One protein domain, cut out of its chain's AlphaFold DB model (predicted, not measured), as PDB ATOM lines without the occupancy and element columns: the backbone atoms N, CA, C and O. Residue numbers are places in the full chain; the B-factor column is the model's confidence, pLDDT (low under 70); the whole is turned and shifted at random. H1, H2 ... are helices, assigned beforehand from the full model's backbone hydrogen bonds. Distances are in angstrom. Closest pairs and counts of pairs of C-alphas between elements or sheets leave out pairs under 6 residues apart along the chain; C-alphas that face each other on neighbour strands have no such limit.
ATOM      1  N   GLU A   4      12.338  67.618  56.345       86.25
ATOM      2  CA  GLU A   4      12.492  66.614  57.407       86.25
ATOM      3  C   GLU A   4      12.261  65.181  56.912       86.25
ATOM      4  O   GLU A   4      13.001  64.260  57.259       86.25
ATOM      5  N   ALA A   5      11.255  64.970  56.056       85.12
ATOM      6  CA  ALA A   5      11.006  63.664  55.451       85.12
ATOM      7  C   ALA A   5      12.158  63.251  54.518       85.12
ATOM      8  O   ALA A   5      12.521  62.073  54.447       85.12
ATOM      9  N   LEU A   6      12.758  64.221  53.822       88.56
ATOM     10  CA  LEU A   6      13.926  63.989  52.980       88.56
ATOM     11  C   LEU A   6      15.160  63.615  53.810       88.56
ATOM     12  O   LEU A   6      15.885  62.693  53.426       88.56
ATOM     13  N   ASP A   7      15.390  64.275  54.946       91.06
ATOM     14  CA  ASP A   7      16.528  63.957  55.809       91.06
ATOM     15  C   ASP A   7      16.389  62.581  56.477       91.06
ATOM     16  O   ASP A   7      17.321  61.773  56.414       91.06
ATOM     17  N   ARG A   8      15.192  62.227  56.972       91.38
ATOM     18  CA  ARG A   8      14.913  60.871  57.485       91.38
ATOM     19  C   ARG A   8      15.193  59.793  56.437       91.38
ATOM     20  O   ARG A   8      15.874  58.809  56.727       91.38
ATOM     21  N   LYS A   9      14.747  60.001  55.191       92.12
ATOM     22  CA  LYS A   9      15.013  59.077  54.076       92.12
ATOM     23  C   LYS A   9      16.513  58.950  53.785       92.12
ATOM     24  O   LYS A   9      17.013  57.846  53.577       92.12
ATOM     25  N   ARG A  10      17.261  60.059  53.802       94.19
ATOM     26  CA  ARG A  10      18.725  60.051  53.620       94.19
ATOM     27  C   ARG A  10      19.433  59.318  54.758       94.19
ATOM     28  O   ARG A  10      20.348  58.541  54.492       94.19
ATOM     29  N   ALA A  11      19.024  59.540  56.005       92.50
ATOM     30  CA  ALA A  11      19.574  58.857  57.171       92.50
ATOM     31  C   ALA A  11      19.341  57.342  57.102       92.50
ATOM     32  O   ALA A  11      20.304  56.580  57.224       92.50
ATOM     33  N   TYR A  12      18.109  56.924  56.800       94.44
ATOM     34  CA  TYR A  12      17.758  55.524  56.572       94.44
ATOM     35  C   TYR A  12      18.622  54.900  55.471       94.44
ATOM     36  O   TYR A  12      19.294  53.897  55.706       94.44
ATOM     37  N   ASN A  13      18.709  55.545  54.304       93.25
ATOM     38  CA  ASN A  13      19.517  55.046  53.191       93.25
ATOM     39  C   ASN A  13      21.000  54.913  53.570       93.25
ATOM     40  O   ASN A  13      21.639  53.924  53.224       93.25
ATOM     41  N   ARG A  14      21.566  55.873  54.316       94.62
ATOM     42  CA  ARG A  14      22.954  55.782  54.804       94.62
ATOM     43  C   ARG A  14      23.145  54.592  55.747       94.62
ATOM     44  O   ARG A  14      24.162  53.905  55.637       94.62
ATOM     45  N   ALA A  15      22.207  54.354  56.661       94.81
ATOM     46  CA  ALA A  15      22.263  53.227  57.588       94.81
ATOM     47  C   ALA A  15      22.144  51.889  56.846       94.81
ATOM     48  O   ALA A  15      22.986  51.008  57.035       94.81
ATOM     49  N   TRP A  16      21.180  51.787  55.929       95.75
ATOM     50  CA  TRP A  16      20.979  50.614  55.086       95.75
ATOM     51  C   TRP A  16      22.216  50.306  54.236       95.75
ATOM     52  O   TRP A  16      22.744  49.203  54.312       95.75
ATOM     53  N   MET A  17      22.780  51.296  53.533       92.69
ATOM     54  CA  MET A  17      24.003  51.114  52.735       92.69
ATOM     55  C   MET A  17      25.196  50.647  53.585       92.69
ATOM     56  O   MET A  17      26.026  49.860  53.125       92.69
ATOM     57  N   ARG A  18      25.319  51.126  54.832       93.38
ATOM     58  CA  ARG A  18      26.369  50.676  55.765       93.38
ATOM     59  C   ARG A  18      26.156  49.230  56.208       93.38
ATOM     60  O   ARG A  18      27.144  48.515  56.377       93.38
ATOM     61  N   ALA A  19      24.911  48.818  56.436       95.56
ATOM     62  CA  ALA A  19      24.567  47.438  56.764       95.56
ATOM     63  C   ALA A  19      24.806  46.516  55.558       95.56
ATOM     64  O   ALA A  19      25.553  45.551  55.688       95.56
ATOM     65  N   ASP A  20      24.307  46.884  54.374       95.38
ATOM     66  CA  ASP A  20      24.484  46.124  53.131       95.38
ATOM     67  C   ASP A  20      25.965  45.929  52.795       95.38
ATOM     68  O   ASP A  20      26.398  44.824  52.494       95.38
ATOM     69  N   ARG A  21      26.797  46.970  52.928       93.69
ATOM     70  CA  ARG A  21      28.242  46.844  52.682       93.69
ATOM     71  C   ARG A  21      28.941  45.893  53.656       93.69
ATOM     72  O   ARG A  21      29.935  45.280  53.276       93.69
ATOM     73  N   ARG A  22      28.461  45.801  54.902       93.81
ATOM     74  CA  ARG A  22      28.997  44.872  55.912       93.81
ATOM     75  C   ARG A  22      28.528  43.440  55.670       93.81
ATOM     76  O   ARG A  22      29.339  42.536  55.802       93.81
ATOM     77  N   ALA A  23      27.264  43.257  55.293       96.06
ATOM     78  CA  ALA A  23      26.682  41.949  55.007       96.06
ATOM     79  C   ALA A  23      27.156  41.368  53.664       96.06
ATOM     80  O   ALA A  23      27.333  40.163  53.541       96.06
ATOM     81  N   ASN A  24      27.413  42.223  52.668       94.94
ATOM     82  CA  ASN A  24      27.704  41.820  51.290       94.94
ATOM     83  C   ASN A  24      29.077  42.314  50.787       94.94
ATOM     84  O   ASN A  24      29.153  42.915  49.711       94.94
ATOM     85  N   PRO A  25      30.198  42.085  51.498       94.56
ATOM     86  CA  PRO A  25      31.490  42.672  51.140       94.56
ATOM     87  C   PRO A  25      31.987  42.226  49.755       94.56
ATOM     88  O   PRO A  25      32.505  43.049  48.997       94.56
ATOM     89  N   ALA A  26      31.752  40.965  49.370       95.44
ATOM     90  CA  ALA A  26      32.151  40.414  48.070       95.44
ATOM     91  C   ALA A  26      31.541  41.182  46.881       95.44
ATOM     92  O   ALA A  26      32.258  41.527  45.941       95.44
ATOM     93  N   LYS A  27      30.250  41.539  46.961       94.88
ATOM     94  CA  LYS A  27      29.547  42.359  45.954       94.88
ATOM     95  C   LYS A  27      30.264  43.691  45.728       94.88
ATOM     96  O   LYS A  27      30.506  44.101  44.592       94.88
ATOM     97  N   TYR A  28      30.635  44.370  46.812       93.38
ATOM     98  CA  TYR A  28      31.319  45.659  46.732       93.38
ATOM     99  C   TYR A  28      32.772  45.521  46.273       93.38
ATOM    100  O   TYR A  28      33.234  46.373  45.516       93.38
ATOM    101  N   TYR A  29      33.481  44.460  46.668       92.56
ATOM    102  CA  TYR A  29      34.828  44.183  46.168       92.56
ATOM    103  C   TYR A  29      34.838  43.918  44.667       92.56
ATOM    104  O   TYR A  29      35.637  44.529  43.961       92.56
ATOM    105  N   ALA A  30      33.924  43.084  44.167       94.88
ATOM    106  CA  ALA A  30      33.790  42.813  42.740       94.88
ATOM    107  C   ALA A  30      33.519  44.105  41.957       94.88
ATOM    108  O   ALA A  30      34.250  44.430  41.021       94.88
ATOM    109  N   ARG A  31      32.551  44.911  42.410       94.62
ATOM    110  CA  ARG A  31      32.242  46.212  41.802       94.62
ATOM    111  C   ARG A  31      33.442  47.163  41.814       94.62
ATOM    112  O   ARG A  31      33.755  47.773  40.796       94.62
ATOM    113  N   ASN A  32      34.115  47.303  42.956       93.81
ATOM    114  CA  ASN A  32      35.269  48.192  43.085       93.81
ATOM    115  C   ASN A  32      36.443  47.714  42.220       93.81
ATOM    116  O   ASN A  32      37.157  48.547  41.671       93.81
ATOM    117  N   ARG A  33      36.625  46.396  42.060       95.81
ATOM    118  CA  ARG A  33      37.632  45.811  41.169       95.81
ATOM    119  C   ARG A  33      37.346  46.152  39.708       95.81
ATOM    120  O   ARG A  33      38.253  46.613  39.027       95.81
ATOM    121  N   VAL A  34      36.098  46.002  39.252       96.81
ATOM    122  CA  VAL A  34      35.687  46.407  37.893       96.81
ATOM    123  C   VAL A  34      35.938  47.900  37.678       96.81
ATOM    124  O   VAL A  34      36.564  48.285  36.694       96.81
ATOM    125  N   TRP A  35      35.533  48.744  38.631       96.50
ATOM    126  CA  TRP A  35      35.783  50.184  38.550       96.50
ATOM    127  C   TRP A  35      37.279  50.516  38.500       96.50
ATOM    128  O   TRP A  35      37.682  51.363  37.708       96.50
ATOM    129  N   ALA A  36      38.101  49.844  39.310       96.31
ATOM    130  CA  ALA A  36      39.541  50.072  39.363       96.31
ATOM    131  C   ALA A  36      40.241  49.697  38.052       96.31
ATOM    132  O   ALA A  36      41.116  50.434  37.602       96.31
ATOM    133  N   ILE A  37      39.823  48.594  37.422       96.31
ATOM    134  CA  ILE A  37      40.308  48.178  36.099       96.31
ATOM    135  C   ILE A  37      39.919  49.212  35.037       96.31
ATOM    136  O   ILE A  37      40.754  49.583  34.220       96.31
ATOM    137  N   ALA A  38      38.683  49.717  35.079       97.44
ATOM    138  CA  ALA A  38      38.198  50.724  34.135       97.44
ATOM    139  C   ALA A  38      38.749  52.143  34.391       97.44
ATOM    140  O   ALA A  38      38.635  53.011  33.532       97.44
ATOM    141  N   ASN A  39      39.318  52.417  35.571       97.12
ATOM    142  CA  ASN A  39      39.793  53.749  35.969       97.12
ATOM    143  C   ASN A  39      41.221  53.705  36.554       97.12
ATOM    144  O   ASN A  39      41.444  54.190  37.672       97.12
ATOM    145  N   PRO A  40      42.212  53.161  35.825       96.00
ATOM    146  CA  PRO A  40      43.542  52.919  36.373       96.00
ATOM    147  C   PRO A  40      44.257  54.218  36.774       96.00
ATOM    148  O   PRO A  40      44.922  54.254  37.809       96.00
ATOM    149  N   ASP A  41      44.071  55.312  36.029       97.19
ATOM    150  CA  ASP A  41      44.653  56.619  36.363       97.19
ATOM    151  C   ASP A  41      44.103  57.210  37.656       97.19
ATOM    152  O   ASP A  41      44.870  57.687  38.495       97.19
ATOM    153  N   LYS A  42      42.787  57.115  37.873       96.25
ATOM    154  CA  LYS A  42      42.162  57.599  39.113       96.25
ATOM    155  C   LYS A  42      42.646  56.801  40.318       96.25
ATOM    156  O   LYS A  42      42.897  57.375  41.375       96.25
ATOM    157  N   VAL A  43      42.816  55.489  40.159       95.69
ATOM    158  CA  VAL A  43      43.366  54.615  41.204       95.69
ATOM    159  C   VAL A  43      44.823  54.975  41.504       95.69
ATOM    160  O   VAL A  43      45.191  55.123  42.672       95.69
ATOM    161  N   ARG A  44      45.649  55.171  40.468       94.44
ATOM    162  CA  ARG A  44      47.043  55.609  40.621       94.44
ATOM    163  C   ARG A  44      47.138  56.937  41.366       94.44
ATOM    164  O   ARG A  44      47.911  57.037  42.318       94.44
ATOM    165  N   GLU A  45      46.340  57.927  40.972       95.75
ATOM    166  CA  GLU A  45      46.323  59.241  41.618       95.75
ATOM    167  C   GLU A  45      45.844  59.152  43.069       95.75
ATOM    168  O   GLU A  45      46.493  59.686  43.968       95.75
ATOM    169  N   TYR A  46      44.778  58.395  43.336       92.62
ATOM    170  CA  TYR A  46      44.309  58.150  44.697       92.62
ATOM    171  C   TYR A  46      45.415  57.567  45.589       92.62
ATOM    172  O   TYR A  46      45.670  58.070  46.688       92.62
ATOM    173  N   HIS A  47      46.120  56.533  45.119       91.38
ATOM    174  CA  HIS A  47      47.225  55.942  45.873       91.38
ATOM    175  C   HIS A  47      48.403  56.906  46.037       91.38
ATOM    176  O   HIS A  47      48.990  56.960  47.119       91.38
ATOM    177  N   ARG A  48      48.727  57.702  45.010       92.12
ATOM    178  CA  ARG A  48      49.757  58.748  45.077       92.12
ATOM    179  C   ARG A  48      49.436  59.762  46.175       92.12
ATOM    180  O   ARG A  48      50.277  60.006  47.038       92.12
ATOM    181  N   GLN A  49      48.214  60.297  46.197       94.00
ATOM    182  CA  GLN A  49      47.766  61.230  47.236       94.00
ATOM    183  C   GLN A  49      47.742  60.579  48.617       94.00
ATOM    184  O   GLN A  49      48.163  61.191  49.596       94.00
ATOM    185  N   SER A  50      47.291  59.328  48.711       90.44
ATOM    186  CA  SER A  50      47.249  58.593  49.975       90.44
ATOM    187  C   SER A  50      48.646  58.412  50.579       90.44
ATOM    188  O   SER A  50      48.833  58.683  51.765       90.44
ATOM    189  N   ARG A  51      49.645  58.039  49.764       88.31
ATOM    190  CA  ARG A  51      51.052  57.935  50.191       88.31
ATOM    191  C   ARG A  51      51.606  59.272  50.679       88.31
ATOM    192  O   ARG A  51      52.270  59.293  51.707       88.31
ATOM    193  N   LYS A  52      51.283  60.376  49.990       89.69
ATOM    194  CA  LYS A  52      51.683  61.736  50.400       89.69
ATOM    195  C   LYS A  52      51.032  62.174  51.714       89.69
ATOM    196  O   LYS A  52      51.699  62.754  52.558       89.69
ATOM    197  N   ARG A  53      49.736  61.901  51.901       91.50
ATOM    198  CA  ARG A  53      48.972  62.346  53.081       91.50
ATOM    199  C   ARG A  53      49.220  61.499  54.329       91.50
ATOM    200  O   ARG A  53      48.959  61.969  55.429       91.50
ATOM    201  N   ARG A  54      49.620  60.231  54.175       86.75
ATOM    202  CA  ARG A  54      49.755  59.273  55.289       86.75
ATOM    203  C   ARG A  54      51.022  58.408  55.192       86.75
ATOM    204  O   ARG A  54      50.899  57.186  55.294       86.75
ATOM    205  N   PRO A  55      52.222  58.985  55.004       85.31
ATOM    206  CA  PRO A  55      53.446  58.210  54.778       85.31
ATOM    207  C   PRO A  55      53.741  57.233  55.926       85.31
ATOM    208  O   PRO A  55      54.024  56.060  55.680       85.31
ATOM    209  N   GLU A  56      53.543  57.676  57.170       89.81
ATOM    210  CA  GLU A  56      53.794  56.870  58.368       89.81
ATOM    211  C   GLU A  56      52.952  55.590  58.405       89.81
ATOM    212  O   GLU A  56      53.447  54.509  58.713       89.81
ATOM    213  N   SER A  57      51.684  55.656  57.988       90.25
ATOM    214  CA  SER A  57      50.811  54.478  57.975       90.25
ATOM    215  C   SER A  57      51.328  53.385  57.033       90.25
ATOM    216  O   SER A  57      51.247  52.203  57.366       90.25
ATOM    217  N   TYR A  58      51.898  53.754  55.882       86.69
ATOM    218  CA  TYR A  58      52.496  52.786  54.958       86.69
ATOM    219  C   TYR A  58      53.762  52.163  55.540       86.69
ATOM    220  O   TYR A  58      53.955  50.951  55.417       86.69
ATOM    221  N   HIS A  59      54.597  52.973  56.193       88.31
ATOM    222  CA  HIS A  59      55.787  52.487  56.877       88.31
ATOM    223  C   HIS A  59      55.418  51.483  57.978       88.31
ATOM    224  O   HIS A  59      55.867  50.336  57.938       88.31
ATOM    225  N   GLN A  60      54.501  51.854  58.871       93.31
ATOM    226  CA  GLN A  60      54.025  50.996  59.959       93.31
ATOM    227  C   GLN A  60      53.375  49.708  59.450       93.31
ATOM    228  O   GLN A  60      53.634  48.625  59.975       93.31
ATOM    229  N   ASN A  61      52.573  49.778  58.387       93.00
ATOM    230  CA  ASN A  61      51.988  48.582  57.782       93.00
ATOM    231  C   ASN A  61      53.059  47.659  57.180       93.00
ATOM    232  O   ASN A  61      52.958  46.443  57.325       93.00
ATOM    233  N   SER A  62      54.100  48.218  56.556       91.81
ATOM    234  CA  SER A  62      55.243  47.454  56.039       91.81
ATOM    235  C   SER A  62      56.009  46.756  57.164       91.81
ATOM    236  O   SER A  62      56.313  45.568  57.055       91.81
ATOM    237  N   LEU A  63      56.263  47.453  58.277       93.94
ATOM    238  CA  LEU A  63      56.883  46.864  59.466       93.94
ATOM    239  C   LEU A  63      56.031  45.727  60.043       93.94
ATOM    240  O   LEU A  63      56.537  44.623  60.237       93.94
ATOM    241  N   ARG A  64      54.727  45.958  60.236       96.25
ATOM    242  CA  ARG A  64      53.782  44.941  60.729       96.25
ATOM    243  C   ARG A  64      53.727  43.722  59.822       96.25
ATOM    244  O   ARG A  64      53.716  42.598  60.315       96.25
ATOM    245  N   TRP A  65      53.703  43.926  58.505       95.19
ATOM    246  CA  TRP A  65      53.722  42.823  57.552       95.19
ATOM    247  C   TRP A  65      55.022  42.025  57.673       95.19
ATOM    248  O   TRP A  65      54.962  40.807  57.795       95.19
ATOM    249  N   ARG A  66      56.186  42.686  57.737       95.06
ATOM    250  CA  ARG A  66      57.483  42.003  57.897       95.06
ATOM    251  C   ARG A  66      57.556  41.190  59.189       95.06
ATOM    252  O   ARG A  66      58.042  40.068  59.146       95.06
ATOM    253  N   ALA A  67      57.061  41.738  60.299       95.62
ATOM    254  CA  ALA A  67      57.048  41.057  61.591       95.62
ATOM    255  C   ALA A  67      56.130  39.824  61.595       95.62
ATOM    256  O   ALA A  67      56.477  38.801  62.172       95.62
ATOM    257  N   LYS A  68      54.975  39.904  60.922       97.19
ATOM    258  CA  LYS A  68      54.007  38.796  60.834       97.19
ATOM    259  C   LYS A  68      54.329  37.757  59.757       97.19
ATOM    260  O   LYS A  68      53.726  36.695  59.767       97.19
ATOM    261  N   ASN A  69      55.221  38.067  58.814       96.94
ATOM    262  CA  ASN A  69      55.516  37.213  57.660       96.94
ATOM    263  C   ASN A  69      57.035  36.966  57.504       96.94
ATOM    264  O   ASN A  69      57.599  37.271  56.444       96.94
ATOM    265  N   PRO A  70      57.722  36.442  58.540       95.75
ATOM    266  CA  PRO A  70      59.158  36.174  58.476       95.75
ATOM    267  C   PRO A  70      59.508  35.159  57.379       95.75
ATOM    268  O   PRO A  70      60.457  35.388  56.627       95.75
ATOM    269  N   ASP A  71      58.696  34.115  57.200       97.50
ATOM    270  CA  ASP A  71      58.930  33.072  56.191       97.50
ATOM    271  C   ASP A  71      58.792  33.604  54.765       97.50
ATOM    272  O   ASP A  71      59.634  33.338  53.906       97.50
ATOM    273  N   ALA A  72      57.785  34.447  54.514       95.44
ATOM    274  CA  ALA A  72      57.633  35.103  53.217       95.44
ATOM    275  C   ALA A  72      58.862  35.968  52.899       95.44
ATOM    276  O   ALA A  72      59.400  35.921  51.793       95.44
ATOM    277  N   ARG A  73      59.363  36.726  53.885       94.19
ATOM    278  CA  ARG A  73      60.591  37.518  53.735       94.19
ATOM    279  C   ARG A  73      61.805  36.627  53.463       94.19
ATOM    280  O   ARG A  73      62.590  36.952  52.573       94.19
ATOM    281  N   ALA A  74      61.960  35.529  54.199       95.19
ATOM    282  CA  ALA A  74      63.045  34.577  53.991       95.19
ATOM    283  C   ALA A  74      63.008  33.986  52.572       95.19
ATOM    284  O   ALA A  74      64.038  33.975  51.893       95.19
ATOM    285  N   SER A  75      61.818  33.611  52.093       96.88
ATOM    286  CA  SER A  75      61.577  33.126  50.732       96.88
ATOM    287  C   SER A  75      61.967  34.165  49.673       96.88
ATOM    288  O   SER A  75      62.767  33.869  48.784       96.88
ATOM    289  N   PHE A  76      61.538  35.427  49.815       93.94
ATOM    290  CA  PHE A  76      61.945  36.502  48.898       93.94
ATOM    291  C   PHE A  76      63.465  36.711  48.872       93.94
ATOM    292  O   PHE A  76      64.060  36.886  47.805       93.94
ATOM    293  N   CYS A  77      64.118  36.675  50.037       95.50
ATOM    294  CA  CYS A  77      65.571  36.770  50.123       95.50
ATOM    295  C   CYS A  77      66.265  35.578  49.446       95.50
ATOM    296  O   CYS A  77      67.254  35.780  48.739       95.50
ATOM    297  N   ALA A  78      65.758  34.358  49.634       96.88
ATOM    298  CA  ALA A  78      66.287  33.155  48.997       96.88
ATOM    299  C   ALA A  78      66.148  33.218  47.470       96.88
ATOM    300  O   ALA A  78      67.144  33.037  46.770       96.88
ATOM    301  N   ALA A  79      64.970  33.588  46.962       96.38
ATOM    302  CA  ALA A  79      64.721  33.761  45.533       96.38
ATOM    303  C   ALA A  79      65.650  34.818  44.915       96.38
ATOM    304  O   ALA A  79      66.259  34.583  43.871       96.38
ATOM    305  N   ARG A  80      65.845  35.963  45.589       93.38
ATOM    306  CA  ARG A  80      66.777  37.005  45.124       93.38
ATOM    307  C   ARG A  80      68.221  36.503  45.064       93.38
ATOM    308  O   ARG A  80      68.936  36.829  44.119       93.38
ATOM    309  N   ARG A  81      68.667  35.729  46.060       94.38
ATOM    310  CA  ARG A  81      70.009  35.118  46.054       94.38
ATOM    311  C   ARG A  81      70.158  34.098  44.927       94.38
ATOM    312  O   ARG A  81      71.181  34.114  44.253       94.38
ATOM    313  N   ALA A  82      69.153  33.252  44.710       95.88
ATOM    314  CA  ALA A  82      69.154  32.271  43.629       95.88
ATOM    315  C   ALA A  82      69.252  32.954  42.256       95.88
ATOM    316  O   ALA A  82      70.138  32.611  41.481       95.88
ATOM    317  N   LYS A  83      68.447  33.998  42.008       94.25
ATOM    318  CA  LYS A  83      68.535  34.814  40.785       94.25
ATOM    319  C   LYS A  83      69.927  35.407  40.570       94.25
ATOM    320  O   LYS A  83      70.466  35.312  39.477       94.25
ATOM    321  N   ARG A  84      70.536  35.979  41.618       94.31
ATOM    322  CA  ARG A  84      71.903  36.526  41.539       94.31
ATOM    323  C   ARG A  84      72.944  35.480  41.157       94.31
ATOM    324  O   ARG A  84      73.837  35.796  40.390       94.31
ATOM    325  N   ARG A  85      72.824  34.254  41.673       94.19
ATOM    326  CA  ARG A  85      73.721  33.147  41.304       94.19
ATOM    327  C   ARG A  85      73.491  32.691  39.865       94.19
ATOM    328  O   ARG A  85      74.452  32.502  39.135       94.19
ATOM    329  N   ALA A  86      72.229  32.558  39.460       95.94
ATOM    330  CA  ALA A  86      71.855  32.140  38.111       95.94
ATOM    331  C   ALA A  86      72.271  33.151  37.028       95.94
ATOM    332  O   ALA A  86      72.538  32.751  35.902       95.94
TER     333      ALA A  86
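AT A GLANCE: This is residues 4 to 86 of the 161 residues of the protein "HNHc domain-containing protein" of Acidobacteria bacterium (UniProt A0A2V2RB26). Five helices joined end to end make an open zigzag that winds as one wide, loose coil about the longest axis, with an empty middle and a sharp corner at each joint. H1 and H5 form the two ends of the coil, and H2, H3 and H4 lie between them. The printed part has 83 residues with five named helices, H1 to H5 in order along the chain, and no named strand; the class is all helix. It is extended, with a radius of gyration of the C-alphas of 20.6 A and spans of 70 by 29 by 27 A.

IN THESE COORDINATES: H1, residues 4 to 23, is the longest at 28.6 A and begins with C-alpha 4 at (12.492, 66.614, 57.407). H2, residues 25 to 38, is 20.0 A long. H3, residues 40 to 53, measures 19.9 A and begins with C-alpha 40 at (43.542, 52.919, 36.373). H4, residues 55 to 68, measures 20.3 A. H5, residues 70 to 86, measures 24.3 A and ends with C-alpha 86 at (71.855, 32.140, 38.111).

HOW THE PARTS SIT: H1 and H2 are close but not clearly touching, with the closest C-alphas, of Arg 21 and Tyr 28, 6.8 A apart; they are about perpendicular at 86 degrees. H2 and H3 are close but not clearly touching, closest at the C-alphas of Ala 36 and Val 43, 6.2 A; at 73 degrees they are only just about perpendicular. H3 and H4 are close but not clearly touching at Arg 51 and Tyr 58, closest C-alphas 7.2 A, about perpendicular at 85 degrees. H4 and H5 are close but not clearly touching at Arg 66 and Arg 73, closest C-alphas 6.9 A, about perpendicular at 90 degrees. H1 and H3 are apart, as are H2 and H4, and H3 and H5. In H1, H2, H3, H4 and H5 every O i to N i+4 pair is within hydrogen-bond range.

THE WHOLE: The C-alphas of Glu 4 and Arg 85, the two farthest apart, are 71.6 A apart. The printed part has no cut, and its four links are tight. Residues 4 to 19 of H1 and 74 to 86 of H5 stand free. The mean pLDDT of the printed part is 93.7, and no printed residue is under 70.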